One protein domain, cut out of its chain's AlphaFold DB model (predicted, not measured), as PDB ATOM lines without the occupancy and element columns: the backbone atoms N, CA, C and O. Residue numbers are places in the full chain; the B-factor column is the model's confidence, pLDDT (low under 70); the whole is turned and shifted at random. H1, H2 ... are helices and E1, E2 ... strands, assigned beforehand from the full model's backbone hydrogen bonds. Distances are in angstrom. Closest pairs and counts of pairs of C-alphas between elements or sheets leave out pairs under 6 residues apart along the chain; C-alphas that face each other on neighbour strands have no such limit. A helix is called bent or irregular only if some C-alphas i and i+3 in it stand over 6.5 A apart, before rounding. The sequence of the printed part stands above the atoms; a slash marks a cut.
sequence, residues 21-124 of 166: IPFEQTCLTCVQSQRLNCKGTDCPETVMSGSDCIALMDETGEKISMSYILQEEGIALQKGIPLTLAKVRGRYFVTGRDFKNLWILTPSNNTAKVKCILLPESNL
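AT A GLANCE: This is residues 21 to 124 of the 166 residues of an uncharacterized protein of bioreactor metagenome (UniProt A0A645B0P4). A strongly twisted four-stranded wall, E4 to E7, and a smaller three-stranded sheet, E1 to E3, stand at an angle and come near each other around E4, while the short helix H2 lies over E6 and reaches across to E2. H1 sits beside the edge strand E4, and residues 21 to 22 pair with E7. The printed part has 104 residues with two named helices and seven named strands, in the order H1 E1 E2 E3 H2 E4 E5 E6 E7. Both sheets are antiparallel, in the orders E4 E5 E6 E7 and E1 E2 E3, and the class is mixed, helices and strands. The whole is compact, with a radius of gyration of the C-alphas of 12.6 A, and rounded, spanning 34 by 30 by 25 A.

IN THESE COORDINATES: In the larger sheet E4 is residues 83 to 88, 16.3 A long; E5, 91 to 96, 17.0 A; E6, 101 to 108, 21.5 A; and E7, 111 to 118, 22.6 A, ending at C-alpha 118 (192.369, 172.312, 148.992). In the smaller sheet E1 is residues 46 to 49, 9.6 A; E2, 52 to 57, 16.0 A; and E3, 62 to 65, 10.1 A. H2, residues 67 to 73, spans 10.0 A. H1, residues 34 to 37, starts at C-alpha 34 (183.255, 150.733, 153.103); it is irregular, with C-alphas 34 and 37 7.1 A apart.

HOW THE PARTS SIT: E4 to E7 form a meander, each strand the antiparallel neighbour of the one before, and so do E1 to E3. Within hydrogen-bond range are N 86 and O 93 of the hairpin E4 and E5, 2.9 A; N 94 and O 103 of E5 and E6, 2.8 A; N 104 and O 115 of E6 and E7, 2.8 A; N 47 and O 54 of E1 and E2, 2.8 A; and N 55 and O 64 of E2 and E3, 2.8 A. H2 is on the larger sheet at a height over the sheet of 9.6 A, over E6 and along the strands, at 26 degrees to E6 on the local plane; their closest C-alphas are those of Ile 69 and Trp 103, 7.6 A. With residues 67 to 70 H2 only grazes the smaller sheet; the closest C-alphas of H2 and E2 are those of Ser 67 and Cys 53, 5.4 A. The closest C-alphas of E1 and E4 are those of Thr 46 and Leu 83, 7.4 A. E3 is apart from E4, E5, E6 and E7. H1 is at the larger sheet's level, its height of 3.3 A resting on a local plane fitted to just 6 C-alphas; the closest C-alphas of H1 and E4 are those of Leu 36 and Ala 86, 5.4 A. In H2 every O i to N i+4 pair is within hydrogen-bond range; H1 is too short for such a pair, and its one O i to N i+3 pair is not within range.

THE WHOLE: The two C-alphas farthest apart, those of Asn 109 and Asn 123, are 34.7 A apart. The printed part has no cut, and no link between named elements is long. Residues 21 to 33 hold no named element. The mean pLDDT of the printed part is 83.0; residues 21 to 37 and 40 to 41 are under 70.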
ATOM      1  N   ILE A  21     179.726 165.673 136.166       69.00
ATOM      2  CA  ILE A  21     180.404 164.389 135.931       69.00
ATOM      3  C   ILE A  21     179.341 163.289 135.816       69.00
ATOM      4  O   ILE A  21     178.443 163.277 136.662       69.00
ATOM      5  N   PRO A  22     179.391 162.390 134.814       68.06
ATOM      6  CA  PRO A  22     178.473 161.255 134.732       68.06
ATOM      7  C   PRO A  22     178.652 160.319 135.934       68.06
ATOM      8  O   PRO A  22     179.774 160.055 136.370       68.06
ATOM      9  N   PHE A  23     177.533 159.856 136.491       68.31
ATOM     10  CA  PHE A  23     177.512 159.162 137.775       68.31
ATOM     11  C   PHE A  23     176.362 158.146 137.847       68.31
ATOM     12  O   PHE A  23     175.208 158.527 137.655       68.31
ATOM     13  N   GLU A  24     176.656 156.874 138.137       61.38
ATOM     14  CA  GLU A  24     175.649 155.808 138.303       61.38
ATOM     15  C   GLU A  24     175.486 155.452 139.793       61.38
ATOM     16  O   GLU A  24     176.469 155.106 140.445       61.38
ATOM     17  N   GLN A  25     174.260 155.544 140.339       58.69
ATOM     18  CA  GLN A  25     173.958 155.324 141.767       58.69
ATOM     19  C   GLN A  25     173.091 154.095 142.036       58.69
ATOM     20  O   GLN A  25     172.145 153.836 141.295       58.69
ATOM     21  N   THR A  26     173.321 153.427 143.171       54.38
ATOM     22  CA  THR A  26     172.496 152.290 143.638       54.38
ATOM     23  C   THR A  26     171.710 152.551 144.939       54.38
ATOM     24  O   THR A  26     170.709 151.881 145.170       54.38
ATOM     25  N   CYS A  27     172.052 153.556 145.767       57.69
ATOM     26  CA  CYS A  27     171.188 154.044 146.876       57.69
ATOM     27  C   CYS A  27     171.551 155.484 147.290       57.69
ATOM     28  O   CYS A  27     172.714 155.757 147.604       57.69
ATOM     29  N   LEU A  28     170.569 156.396 147.339       51.66
ATOM     30  CA  LEU A  28     170.768 157.833 147.621       51.66
ATOM     31  C   LEU A  28     171.095 158.149 149.096       51.66
ATOM     32  O   LEU A  28     171.835 159.091 149.366       51.66
ATOM     33  N   THR A  29     170.578 157.373 150.055       48.69
ATOM     34  CA  THR A  29     170.634 157.717 151.495       48.69
ATOM     35  C   THR A  29     171.166 156.605 152.402       48.69
ATOM     36  O   THR A  29     171.391 156.834 153.585       48.69
ATOM     37  N   CYS A  30     171.384 155.406 151.866       50.91
ATOM     38  CA  CYS A  30     171.360 154.175 152.663       50.91
ATOM     39  C   CYS A  30     172.749 153.597 152.962       50.91
ATOM     40  O   CYS A  30     172.872 152.688 153.774       50.91
ATOM     41  N   VAL A  31     173.792 154.089 152.286       52.59
ATOM     42  CA  VAL A  31     175.121 153.472 152.322       52.59
ATOM     43  C   VAL A  31     176.171 154.524 152.656       52.59
ATOM     44  O   VAL A  31     176.487 155.383 151.830       52.59
ATOM     45  N   GLN A  32     176.715 154.445 153.870       56.28
ATOM     46  CA  GLN A  32     178.086 154.881 154.124       56.28
ATOM     47  C   GLN A  32     178.994 153.812 153.496       56.28
ATOM     48  O   GLN A  32     178.882 152.639 153.846       56.28
ATOM     49  N   SER A  33     179.792 154.170 152.489       54.22
ATOM     50  CA  SER A  33     180.629 153.183 151.779       54.22
ATOM     51  C   SER A  33     181.885 152.801 152.571       54.22
ATOM     52  O   SER A  33     182.397 153.589 153.363       54.22
ATOM     53  N   GLN A  34     182.352 151.574 152.315       53.62
ATOM     54  CA  GLN A  34     183.255 150.733 153.103       53.62
ATOM     55  C   GLN A  34     184.759 151.001 152.882       53.62
ATOM     56  O   GLN A  34     185.574 150.496 153.651       53.62
ATOM     57  N   ARG A  35     185.153 151.846 151.913       64.06
ATOM     58  CA  ARG A  35     186.571 152.221 151.684       64.06
ATOM     59  C   ARG A  35     187.058 153.428 152.470       64.06
ATOM     60  O   ARG A  35     188.157 153.919 152.225       64.06
ATOM     61  N   LEU A  36     186.279 153.827 153.473       67.62
ATOM     62  CA  LEU A  36     186.740 154.681 154.557       67.62
ATOM     63  C   LEU A  36     188.163 154.246 154.999       67.62
ATOM     64  O   LEU A  36     189.140 154.987 154.889       67.62
ATOM     65  N   ASN A  37     188.335 152.965 155.313       69.69
ATOM     66  CA  ASN A  37     189.599 152.452 155.836       69.69
ATOM     67  C   ASN A  37     190.480 151.722 154.817       69.69
ATOM     68  O   ASN A  37     191.107 150.723 155.170       69.69
ATOM     69  N   CYS A  38     190.562 152.197 153.571       74.12
ATOM     70  CA  CYS A  38     191.512 151.613 152.623       74.12
ATOM     71  C   CYS A  38     192.963 151.987 152.979       74.12
ATOM     72  O   CYS A  38     193.230 153.095 153.445       74.12
ATOM     73  N   LYS A  39     193.911 151.064 152.779       72.56
ATOM     74  CA  LYS A  39     195.346 151.294 153.008       72.56
ATOM     75  C   LYS A  39     196.165 150.730 151.858       72.56
ATOM     76  O   LYS A  39     195.851 149.662 151.341       72.56
ATOM     77  N   GLY A  40     197.245 151.420 151.498       68.62
ATOM     78  CA  GLY A  40     198.218 150.924 150.525       68.62
ATOM     79  C   GLY A  40     197.576 150.477 149.207       68.62
ATOM     80  O   GLY A  40     196.914 151.263 148.536       68.62
ATOM     81  N   THR A  41     197.799 149.216 148.840       65.69
ATOM     82  CA  THR A  41     197.303 148.594 147.599       65.69
ATOM     83  C   THR A  41     195.826 148.216 147.640       65.69
ATOM     84  O   THR A  41     195.255 147.929 146.594       65.69
ATOM     85  N   ASP A  42     195.201 148.238 148.817       72.50
ATOM     86  CA  ASP A  42     193.774 147.943 148.980       72.50
ATOM     87  C   ASP A  42     192.910 149.187 148.723       72.50
ATOM     88  O   ASP A  42     191.679 149.139 148.783       72.50
ATOM     89  N   CYS A  43     193.538 150.335 148.461       78.19
ATOM     90  CA  CYS A  43     192.845 151.538 148.031       78.19
ATOM     91  C   CYS A  43     192.404 151.444 146.566       78.19
ATOM     92  O   CYS A  43     193.070 150.796 145.758       78.19
ATOM     93  N   PRO A  44     191.242 152.026 146.223       84.31
ATOM     94  CA  PRO A  44     190.688 151.910 144.886       84.31
ATOM     95  C   PRO A  44     191.632 152.564 143.889       84.31
ATOM     96  O   PRO A  44     192.217 153.609 144.159       84.31
ATOM     97  N   GLU A  45     191.768 151.951 142.726       90.75
ATOM     98  CA  GLU A  45     192.539 152.510 141.629       90.75
ATOM     99  C   GLU A  45     191.633 152.821 140.444       90.75
ATOM    100  O   GLU A  45     190.550 152.249 140.285       90.75
ATOM    101  N   THR A  46     192.074 153.745 139.598       92.25
ATOM    102  CA  THR A  46     191.367 154.014 138.354       92.25
ATOM    103  C   THR A  46     191.469 152.846 137.380       92.25
ATOM    104  O   THR A  46     192.512 152.204 137.237       92.25
ATOM    105  N   VAL A  47     190.405 152.618 136.619       92.94
ATOM    106  CA  VAL A  47     190.380 151.687 135.488       92.94
ATOM    107  C   VAL A  47     189.950 152.408 134.218       92.94
ATOM    108  O   VAL A  47     189.222 153.397 134.266       92.94
ATOM    109  N   MET A  48     190.406 151.921 133.066       94.12
ATOM    110  CA  MET A  48     189.996 152.478 131.776       94.12
ATOM    111  C   MET A  48     188.699 151.820 131.307       94.12
ATOM    112  O   MET A  48     188.598 150.592 131.265       94.12
ATOM    113  N   SER A  49     187.727 152.636 130.913       89.88
ATOM    114  CA  SER A  49     186.499 152.217 130.245       89.88
ATOM    115  C   SER A  49     186.400 152.950 128.908       89.88
ATOM    116  O   SER A  49     186.014 154.117 128.838       89.88
ATOM    117  N   GLY A  50     186.838 152.287 127.834       89.06
ATOM    118  CA  GLY A  50     187.057 152.954 126.549       89.06
ATOM    119  C   GLY A  50     188.120 154.050 126.678       89.06
ATOM    120  O   GLY A  50     189.256 153.767 127.054       89.06
ATOM    121  N   SER A  51     187.741 155.292 126.374       88.38
ATOM    122  CA  SER A  51     188.596 156.475 126.542       88.38
ATOM    123  C   SER A  51     188.464 157.147 127.912       88.38
ATOM    124  O   SER A  51     189.203 158.088 128.182       88.38
ATOM    125  N   ASP A  52     187.512 156.721 128.748       89.12
ATOM    126  CA  ASP A  52     187.274 157.322 130.059       89.12
ATOM    127  C   ASP A  52     188.081 156.609 131.150       89.12
ATOM    128  O   ASP A  52     188.321 155.400 131.094       89.12
ATOM    129  N   CYS A  53     188.488 157.372 132.157       93.81
ATOM    130  CA  CYS A  53     189.133 156.874 133.358       93.81
ATOM    131  C   CYS A  53     188.088 156.876 134.473       93.81
ATOM    132  O   CYS A  53     187.549 157.934 134.788       93.81
ATOM    133  N   ILE A  54     187.770 155.720 135.052       94.06
ATOM    134  CA  ILE A  54     186.719 155.596 136.069       94.06
ATOM    135  C   ILE A  54     187.278 155.061 137.386       94.06
ATOM    136  O   ILE A  54     188.230 154.284 137.395       94.06
ATOM    137  N   ALA A  55     186.653 155.440 138.494       90.81
ATOM    138  CA  ALA A  55     186.796 154.785 139.786       90.81
ATOM    139  C   ALA A  55     185.556 153.922 140.047       90.81
ATOM    140  O   ALA A  55     184.430 154.344 139.767       90.81
ATOM    141  N   LEU A  56     185.771 152.718 140.573       86.56
ATOM    142  CA  LEU A  56     184.708 151.793 140.949       86.56
ATOM    143  C   LEU A  56     184.579 151.753 142.471       86.56
ATOM    144  O   LEU A  56     185.568 151.618 143.192       86.56
ATOM    145  N   MET A  57     183.347 151.856 142.950       83.12
ATOM    146  CA  MET A  57     182.997 151.503 144.318       83.12
ATOM    147  C   MET A  57     182.503 150.070 144.327       83.12
ATOM    148  O   MET A  57     181.327 149.825 144.072       83.12
ATOM    149  N   ASP A  58     183.404 149.126 144.579       77.00
ATOM    150  CA  ASP A  58     183.109 147.694 144.463       77.00
ATOM    151  C   ASP A  58     181.897 147.268 145.293       77.00
ATOM    152  O   ASP A  58     181.125 146.407 144.878       77.00
ATOM    153  N   GLU A  59     181.689 147.901 146.448       73.69
ATOM    154  CA  GLU A  59     180.619 147.536 147.372       73.69
ATOM    155  C   GLU A  59     179.233 147.924 146.864       73.69
ATOM    156  O   GLU A  59     178.240 147.284 147.201       73.69
ATOM    157  N   THR A  60     179.154 149.003 146.088       74.50
ATOM    158  CA  THR A  60     177.891 149.535 145.564       74.50
ATOM    159  C   THR A  60     177.742 149.320 144.061       74.50
ATOM    160  O   THR A  60     176.654 149.540 143.526       74.50
ATOM    161  N   GLY A  61     178.812 148.903 143.380       78.44
ATOM    162  CA  GLY A  61     178.918 148.840 141.924       78.44
ATOM    163  C   GLY A  61     178.916 150.212 141.243       78.44
ATOM    164  O   GLY A  61     178.836 150.280 140.017       78.44
ATOM    165  N   GLU A  62     178.970 151.304 142.013       84.06
ATOM    166  CA  GLU A  62     178.854 152.669 141.494       84.06
ATOM    167  C   GLU A  62     180.130 153.054 140.738       84.06
ATOM    168  O   GLU A  62     181.248 152.850 141.218       84.06
ATOM    169  N   LYS A  63     179.954 153.621 139.542       88.19
ATOM    170  CA  LYS A  63     181.047 154.065 138.674       88.19
ATOM    171  C   LYS A  63     181.115 155.580 138.663       88.19
ATOM    172  O   LYS A  63     180.113 156.259 138.430       88.19
ATOM    173  N   ILE A  64     182.318 156.094 138.870       89.75
ATOM    174  CA  ILE A  64     182.604 157.522 138.938       89.75
ATOM    175  C   ILE A  64     183.579 157.856 137.820       89.75
ATOM    176  O   ILE A  64     184.694 157.344 137.821       89.75
ATOM    177  N   SER A  65     183.191 158.715 136.878       92.94
ATOM    178  CA  SER A  65     184.158 159.229 135.903       92.94
ATOM    179  C   SER A  65     185.164 160.145 136.603       92.94
ATOM    180  O   SER A  65     184.801 161.099 137.292       92.94
ATOM    181  N   MET A  66     186.443 159.831 136.437       94.38
ATOM    182  CA  MET A  66     187.573 160.527 137.046       94.38
ATOM    183  C   MET A  66     188.241 161.504 136.084       94.38
ATOM    184  O   MET A  66     189.063 162.302 136.526       94.38
ATOM    185  N   SER A  67     187.888 161.493 134.796       93.25
ATOM    186  CA  SER A  67     188.600 162.263 133.772       93.25
ATOM    187  C   SER A  67     188.683 163.757 134.073       93.25
ATOM    188  O   SER A  67     189.762 164.338 133.987       93.25
ATOM    189  N   TYR A  68     187.575 164.365 134.502       93.25
ATOM    190  CA  TYR A  68     187.559 165.774 134.898       93.25
ATOM    191  C   TYR A  68     188.472 166.048 136.102       93.25
ATOM    192  O   TYR A  68     189.276 166.971 136.073       93.25
ATOM    193  N   ILE A  69     188.370 165.221 137.146       95.50
ATOM    194  CA  ILE A  69     189.154 165.375 138.377       95.50
ATOM    195  C   ILE A  69     190.652 165.263 138.072       95.50
ATOM    196  O   ILE A  69     191.431 166.115 138.481       95.50
ATOM    197  N   LEU A  70     191.052 164.237 137.319       95.25
ATOM    198  CA  LEU A  70     192.452 164.009 136.964       95.25
ATOM    199  C   LEU A  70     193.012 165.140 136.100       95.25
ATOM    200  O   LEU A  70     194.130 165.589 136.342       95.25
ATOM    201  N   GLN A  71     192.229 165.644 135.144       94.94
ATOM    202  CA  GLN A  71     192.628 166.779 134.317       94.94
ATOM    203  C   GLN A  71     192.880 168.039 135.157       94.94
ATOM    204  O   GLN A  71     193.908 168.688 134.972       94.94
ATOM    205  N   GLU A  72     191.987 168.361 136.096       95.31
ATOM    206  CA  GLU A  72     192.129 169.522 136.987       95.31
ATOM    207  C   GLU A  72     193.302 169.373 137.970       95.31
ATOM    208  O   GLU A  72     193.960 170.353 138.318       95.31
ATOM    209  N   GLU A  73     193.619 168.144 138.381       94.06
ATOM    210  CA  GLU A  73     194.818 167.845 139.174       94.06
ATOM    211  C   GLU A  73     196.115 167.872 138.337       94.06
ATOM    212  O   GLU A  73     197.218 167.886 138.893       94.06
ATOM    213  N   GLY A  74     196.016 167.934 137.003       94.44
ATOM    214  CA  GLY A  74     197.157 167.869 136.084       94.44
ATOM    215  C   GLY A  74     197.752 166.463 135.954       94.44
ATOM    216  O   GLY A  74     198.934 166.317 135.641       94.44
ATOM    217  N   ILE A  75     196.947 165.432 136.214       93.56
ATOM    218  CA  ILE A  75     197.320 164.019 136.170       93.56
ATOM    219  C   ILE A  75     196.846 163.425 134.839       93.56
ATOM    220  O   ILE A  75     195.693 163.578 134.438       93.56
ATOM    221  N   ALA A  76     197.741 162.724 134.143       94.25
ATOM    222  CA  ALA A  76     197.399 162.059 132.891       94.25
ATOM    223  C   ALA A  76     196.357 160.950 133.113       94.25
ATOM    224  O   ALA A  76     196.432 160.198 134.085       94.25
ATOM    225  N   LEU A  77     195.411 160.818 132.181       94.12
ATOM    226  CA  LEU A  77     194.418 159.746 132.211       94.12
ATOM    227  C   LEU A  77     195.103 158.401 131.965       94.12
ATOM    228  O   LEU A  77     195.615 158.147 130.875       94.12
ATOM    229  N   GLN A  78     195.113 157.542 132.979       93.88
ATOM    230  CA  GLN A  78     195.692 156.206 132.902       93.88
ATOM    231  C   GLN A  78     195.038 155.265 133.917       93.88
ATOM    232  O   GLN A  78     194.417 155.698 134.890       93.88
ATOM    233  N   LYS A  79     195.190 153.958 133.688       93.19
ATOM    234  CA  LYS A  79     194.833 152.923 134.663       93.19
ATOM    235  C   LYS A  79     195.803 152.956 135.850       93.19
ATOM    236  O   LYS A  79     196.983 153.240 135.664       93.19
ATOM    237  N   GLY A  80     195.322 152.568 137.027       90.38
ATOM    238  CA  GLY A  80     196.167 152.265 138.180       90.38
ATOM    239  C   GLY A  80     196.548 153.488 139.004       90.38
ATOM    240  O   GLY A  80     197.507 153.439 139.769       90.38
ATOM    241  N   ILE A  81     195.839 154.610 138.838       90.62
ATOM    242  CA  ILE A  81     196.046 155.782 139.689       90.62
ATOM    243  C   ILE A  81     195.416 155.463 141.045       90.62
ATOM    244  O   ILE A  81     194.207 155.230 141.084       90.62
ATOM    245  N   PRO A  82     196.189 155.445 142.143       88.69
ATOM    246  CA  PRO A  82     195.663 155.127 143.459       88.69
ATOM    247  C   PRO A  82     194.840 156.296 144.001       88.69
ATOM    248  O   PRO A  82     195.300 157.443 144.043       88.69
ATOM    249  N   LEU A  83     193.639 155.984 144.465       88.56
ATOM    250  CA  LEU A  83     192.659 156.926 144.982       88.56
ATOM    251  C   LEU A  83     192.208 156.502 146.376       88.56
ATOM    252  O   LEU A  83     192.238 155.329 146.724       88.56
ATOM    253  N   THR A  84     191.699 157.453 147.142       88.94
ATOM    254  CA  THR A  84     190.898 157.197 148.338       88.94
ATOM    255  C   THR A  84     189.498 157.718 148.067       88.94
ATOM    256  O   THR A  84     189.323 158.857 147.625       88.94
ATOM    257  N   LEU A  85     188.496 156.881 148.324       89.12
ATOM    258  CA  LEU A  85     187.103 157.152 147.999       89.12
ATOM    259  C   LEU A  85     186.215 156.828 149.197       89.12
ATOM    260  O   LEU A  85     186.286 155.736 149.754       89.12
ATOM    261  N   ALA A  86     185.353 157.765 149.573       87.69
ATOM    262  CA  ALA A  86     184.354 157.564 150.613       87.69
ATOM    263  C   ALA A  86     182.991 158.093 150.165       87.69
ATOM    264  O   ALA A  86     182.908 159.112 149.486       87.69
ATOM    265  N   LYS A  87     181.907 157.437 150.590       86.81
ATOM    266  CA  LYS A  87     180.531 157.936 150.436       86.81
ATOM    267  C   LYS A  87     179.953 158.203 151.813       86.81
ATOM    268  O   LYS A  87     179.827 157.279 152.612       86.81
ATOM    269  N   VAL A  88     179.596 159.455 152.082       85.06
ATOM    270  CA  VAL A  88     179.056 159.907 153.367       85.06
ATOM    271  C   VAL A  88     177.838 160.787 153.106       85.06
ATOM    272  O   VAL A  88     177.930 161.795 152.409       85.06
ATOM    273  N   ARG A  89     176.677 160.407 153.659       83.62
ATOM    274  CA  ARG A  89     175.402 161.144 153.510       83.62
ATOM    275  C   ARG A  89     175.065 161.466 152.039       83.62
ATOM    276  O   ARG A  89     174.693 162.589 151.713       83.62
ATOM    277  N   GLY A  90     175.269 160.500 151.139       82.44
ATOM    278  CA  GLY A  90     175.001 160.652 149.702       82.44
ATOM    279  C   GLY A  90     176.012 161.510 148.925       82.44
ATOM    280  O   GLY A  90     175.883 161.623 147.710       82.44
ATOM    281  N   ARG A  91     177.026 162.082 149.587       88.00
ATOM    282  CA  ARG A  91     178.163 162.770 148.954       88.00
ATOM    283  C   ARG A  91     179.354 161.833 148.835       88.00
ATOM    284  O   ARG A  91     179.571 161.008 149.721       88.00
ATOM    285  N   TYR A  92     180.136 161.998 147.778       89.75
ATOM    286  CA  TYR A  92     181.336 161.210 147.528       89.75
ATOM    287  C   TYR A  92     182.550 162.100 147.691       89.75
ATOM    288  O   TYR A  92     182.579 163.214 147.181       89.75
ATOM    289  N   PHE A  93     183.525 161.594 148.419       92.06
ATOM    290  CA  PHE A  93     184.745 162.274 148.790       92.06
ATOM    291  C   PHE A  93     185.885 161.523 148.128       92.06
ATOM    292  O   PHE A  93     186.069 160.335 148.395       92.06
ATOM    293  N   VAL A  94     186.598 162.198 147.233       92.06
ATOM    294  CA  VAL A  94     187.645 161.601 146.406       92.06
ATOM    295  C   VAL A  94     188.938 162.373 146.588       92.06
ATOM    296  O   VAL A  94     188.959 163.601 146.539       92.06
ATOM    297  N   THR A  95     190.023 161.645 146.795       91.50
ATOM    298  CA  THR A  95     191.386 162.178 146.800       91.50
ATOM    299  C   THR A  95     192.350 161.089 146.332       91.50
ATOM    300  O   THR A  95     191.929 159.984 145.997       91.50
ATOM    301  N   GLY A  96     193.640 161.381 146.293       87.62
ATOM    302  CA  GLY A  96     194.691 160.448 145.915       87.62
ATOM    303  C   GLY A  96     196.045 160.950 146.391       87.62
ATOM    304  O   GLY A  96     196.151 162.026 146.976       87.62
ATOM    305  N   ARG A  97     197.095 160.166 146.141       84.94
ATOM    306  CA  ARG A  97     198.468 160.546 146.514       84.94
ATOM    307  C   ARG A  97     198.888 161.873 145.874       84.94
ATOM    308  O   ARG A  97     199.417 162.741 146.555       84.94
ATOM    309  N   ASP A  98     198.640 162.000 144.574       88.25
ATOM    310  CA  ASP A  98     199.125 163.119 143.758       88.25
ATOM    311  C   ASP A  98     198.105 164.267 143.660       88.25
ATOM    312  O   ASP A  98     198.266 165.186 142.860       88.25
ATOM    313  N   PHE A  99     197.035 164.209 144.458       90.88
ATOM    314  CA  PHE A  99     195.948 165.179 144.421       90.88
ATOM    315  C   PHE A  99     196.268 166.345 145.354       90.88
ATOM    316  O   PHE A  99     196.743 166.162 146.473       90.88
ATOM    317  N   LYS A 100     195.951 167.560 144.916       92.31
ATOM    318  CA  LYS A 100     196.032 168.780 145.728       92.31
ATOM    319  C   LYS A 100     194.716 169.068 146.439       92.31
ATOM    320  O   LYS A 100     194.709 169.799 147.429       92.31
ATOM    321  N   ASN A 101     193.608 168.514 145.945       93.56
ATOM    322  CA  ASN A 101     192.272 168.790 146.451       93.56
ATOM    323  C   ASN A 101     191.563 167.529 146.958       93.56
ATOM    324  O   ASN A 101     191.727 166.425 146.443       93.56
ATOM    325  N   LEU A 102     190.693 167.735 147.942       93.81
ATOM    326  CA  LEU A 102     189.553 166.881 148.216       93.81
ATOM    327  C   LEU A 102     188.426 167.249 147.250       93.81
ATOM    328  O   LEU A 102     187.942 168.384 147.239       93.81
ATOM    329  N   TRP A 103     187.977 166.269 146.480       95.12
ATOM    330  CA  TRP A 103     186.858 166.405 145.560       95.12
ATOM    331  C   TRP A 103     185.587 165.882 146.207       95.12
ATOM    332  O   TRP A 103     185.536 164.751 146.682       95.12
ATOM    333  N   ILE A 104     184.554 166.713 146.217       94.44
ATOM    334  CA  ILE A 104     183.242 166.396 146.765       94.44
ATOM    335  C   ILE A 104     182.259 166.337 145.606       94.44
ATOM    336  O   ILE A 104     181.970 167.347 144.959       94.44
ATOM    337  N   LEU A 105     181.734 165.146 145.353       93.06
ATOM    338  CA  LEU A 105     180.727 164.893 144.336       93.06
ATOM    339  C   LEU A 105     179.373 164.775 145.022       93.06
ATOM    340  O   LEU A 105     179.172 163.935 145.899       93.06
ATOM    341  N   THR A 106     178.440 165.635 144.624       91.19
ATOM    342  CA  THR A 106     177.050 165.595 145.085       91.19
ATOM    343  C   THR A 106     176.167 165.180 143.915       91.19
ATOM    344  O   THR A 106     175.933 165.997 143.016       91.19
ATOM    345  N   PRO A 107     175.695 163.927 143.887       86.44
ATOM    346  CA  PRO A 107     174.864 163.439 142.798       86.44
ATOM    347  C   PRO A 107     173.539 164.183 142.684       86.44
ATOM    348  O   PRO A 107     172.944 164.635 143.661       86.44
ATOM    349  N   SER A 108     173.096 164.325 141.445       83.62
ATOM    350  CA  SER A 108     171.844 164.927 141.026       83.62
ATOM    351  C   SER A 108     171.451 164.271 139.702       83.62
ATOM    352  O   SER A 108     171.985 164.606 138.638       83.62
ATOM    353  N   ASN A 109     170.528 163.307 139.779       80.50
ATOM    354  CA  ASN A 109     170.174 162.401 138.680       80.50
ATOM    355  C   ASN A 109     171.414 161.623 138.187       80.50
ATOM    356  O   ASN A 109     172.207 161.164 139.000       80.50
ATOM    357  N   ASN A 110     171.620 161.525 136.870       76.62
ATOM    358  CA  ASN A 110     172.744 160.801 136.250       76.62
ATOM    359  C   ASN A 110     174.050 161.618 136.206       76.62
ATOM    360  O   ASN A 110     174.930 161.364 135.382       76.62
ATOM    361  N   THR A 111     174.151 162.665 137.026       83.88
ATOM    362  CA  THR A 111     175.311 163.558 137.067       83.88
ATOM    363  C   THR A 111     175.675 163.921 138.497       83.88
ATOM    364  O   THR A 111     174.824 163.852 139.376       83.88
ATOM    365  N   ALA A 112     176.899 164.376 138.740       86.75
ATOM    366  CA  ALA A 112     177.305 164.944 140.019       86.75
ATOM    367  C   ALA A 112     177.734 166.406 139.877       86.75
ATOM    368  O   ALA A 112     178.465 166.764 138.951       86.75
ATOM    369  N   LYS A 113     177.295 167.246 140.824       91.50
ATOM    370  CA  LYS A 113     177.905 168.556 141.068       91.50
ATOM    371  C   LYS A 113     179.251 168.337 141.739       91.50
ATOM    372  O   LYS A 113     179.334 167.574 142.702       91.50
ATOM    373  N   VAL A 114     180.268 169.034 141.254       93.12
ATOM    374  CA  VAL A 114     181.643 168.896 141.725       93.12
ATOM    375  C   VAL A 114     182.026 170.113 142.551       93.12
ATOM    376  O   VAL A 114     181.801 171.248 142.132       93.12
ATOM    377  N   LYS A 115     182.626 169.876 143.712       94.44
ATOM    378  CA  LYS A 115     183.277 170.899 144.525       94.44
ATOM    379  C   LYS A 115     184.691 170.435 144.859       94.44
ATOM    380  O   LYS A 115     184.877 169.272 145.198       94.44
ATOM    381  N   CYS A 116     185.667 171.328 144.779       93.50
ATOM    382  CA  CYS A 116     187.043 171.061 145.184       93.50
ATOM    383  C   CYS A 116     187.394 171.897 146.420       93.50
ATOM    384  O   CYS A 116     187.030 173.069 146.523       93.50
ATOM    385  N   ILE A 117     188.069 171.268 147.379       93.81
ATOM    386  CA  ILE A 117     188.591 171.899 148.592       93.81
ATOM    387  C   ILE A 117     190.072 171.560 148.673       93.81
ATOM    388  O   ILE A 117     190.424 170.386 148.619       93.81
ATOM    389  N   LEU A 118     190.936 172.557 148.846       93.31
ATOM    390  CA  LEU A 118     192.369 172.312 148.992       93.31
ATOM    391  C   LEU A 118     192.638 171.388 150.193       93.31
ATOM    392  O   LEU A 118     192.040 171.553 151.261       93.31
ATOM    393  N   LEU A 119     193.530 170.412 150.019       92.31
ATOM    394  CA  LEU A 119     193.978 169.573 151.125       92.31
ATOM    395  C   LEU A 119     194.824 170.397 152.111       92.31
ATOM    396  O   LEU A 119     195.564 171.290 151.696       92.31
ATOM    397  N   PRO A 120     194.755 170.093 153.420       90.12
ATOM    398  CA  PRO A 120     195.560 170.778 154.429       90.12
ATOM    399  C   PRO A 120     197.062 170.477 154.299       90.12
ATOM    400  O   PRO A 120     197.877 171.239 154.805       90.12
ATOM    401  N   GLU A 121     197.421 169.390 153.611       83.50
ATOM    402  CA  GLU A 121     198.796 168.977 153.331       83.50
ATOM    403  C   GLU A 121     198.949 168.718 151.833       83.50
ATOM    404  O   GLU A 121     198.198 167.934 151.254       83.50
ATOM    405  N   SER A 122     199.932 169.357 151.201       71.25
ATOM    406  CA  SER A 122     200.127 169.300 149.746       71.25
ATOM    407  C   SER A 122     201.100 168.211 149.282       71.25
ATOM    408  O   SER A 122     201.338 168.085 148.085       71.25
ATOM    409  N   ASN A 123     201.729 167.476 150.204       71.50
ATOM    410  CA  ASN A 123     202.739 166.466 149.882       71.50
ATOM    411  C   ASN A 123     202.513 165.186 150.692       71.50
ATOM    412  O   ASN A 123     203.229 164.879 151.650       71.50
ATOM    413  N   LEU A 124     201.465 164.455 150.318       73.31
ATOM    414  CA  LEU A 124     201.124 163.180 150.927       73.31
ATOM    415  C   LEU A 124     201.983 162.072 150.304       73.31
ATOM    416  O   LEU A 124     201.890 161.784 149.115       73.31
TER     417      LEU A 124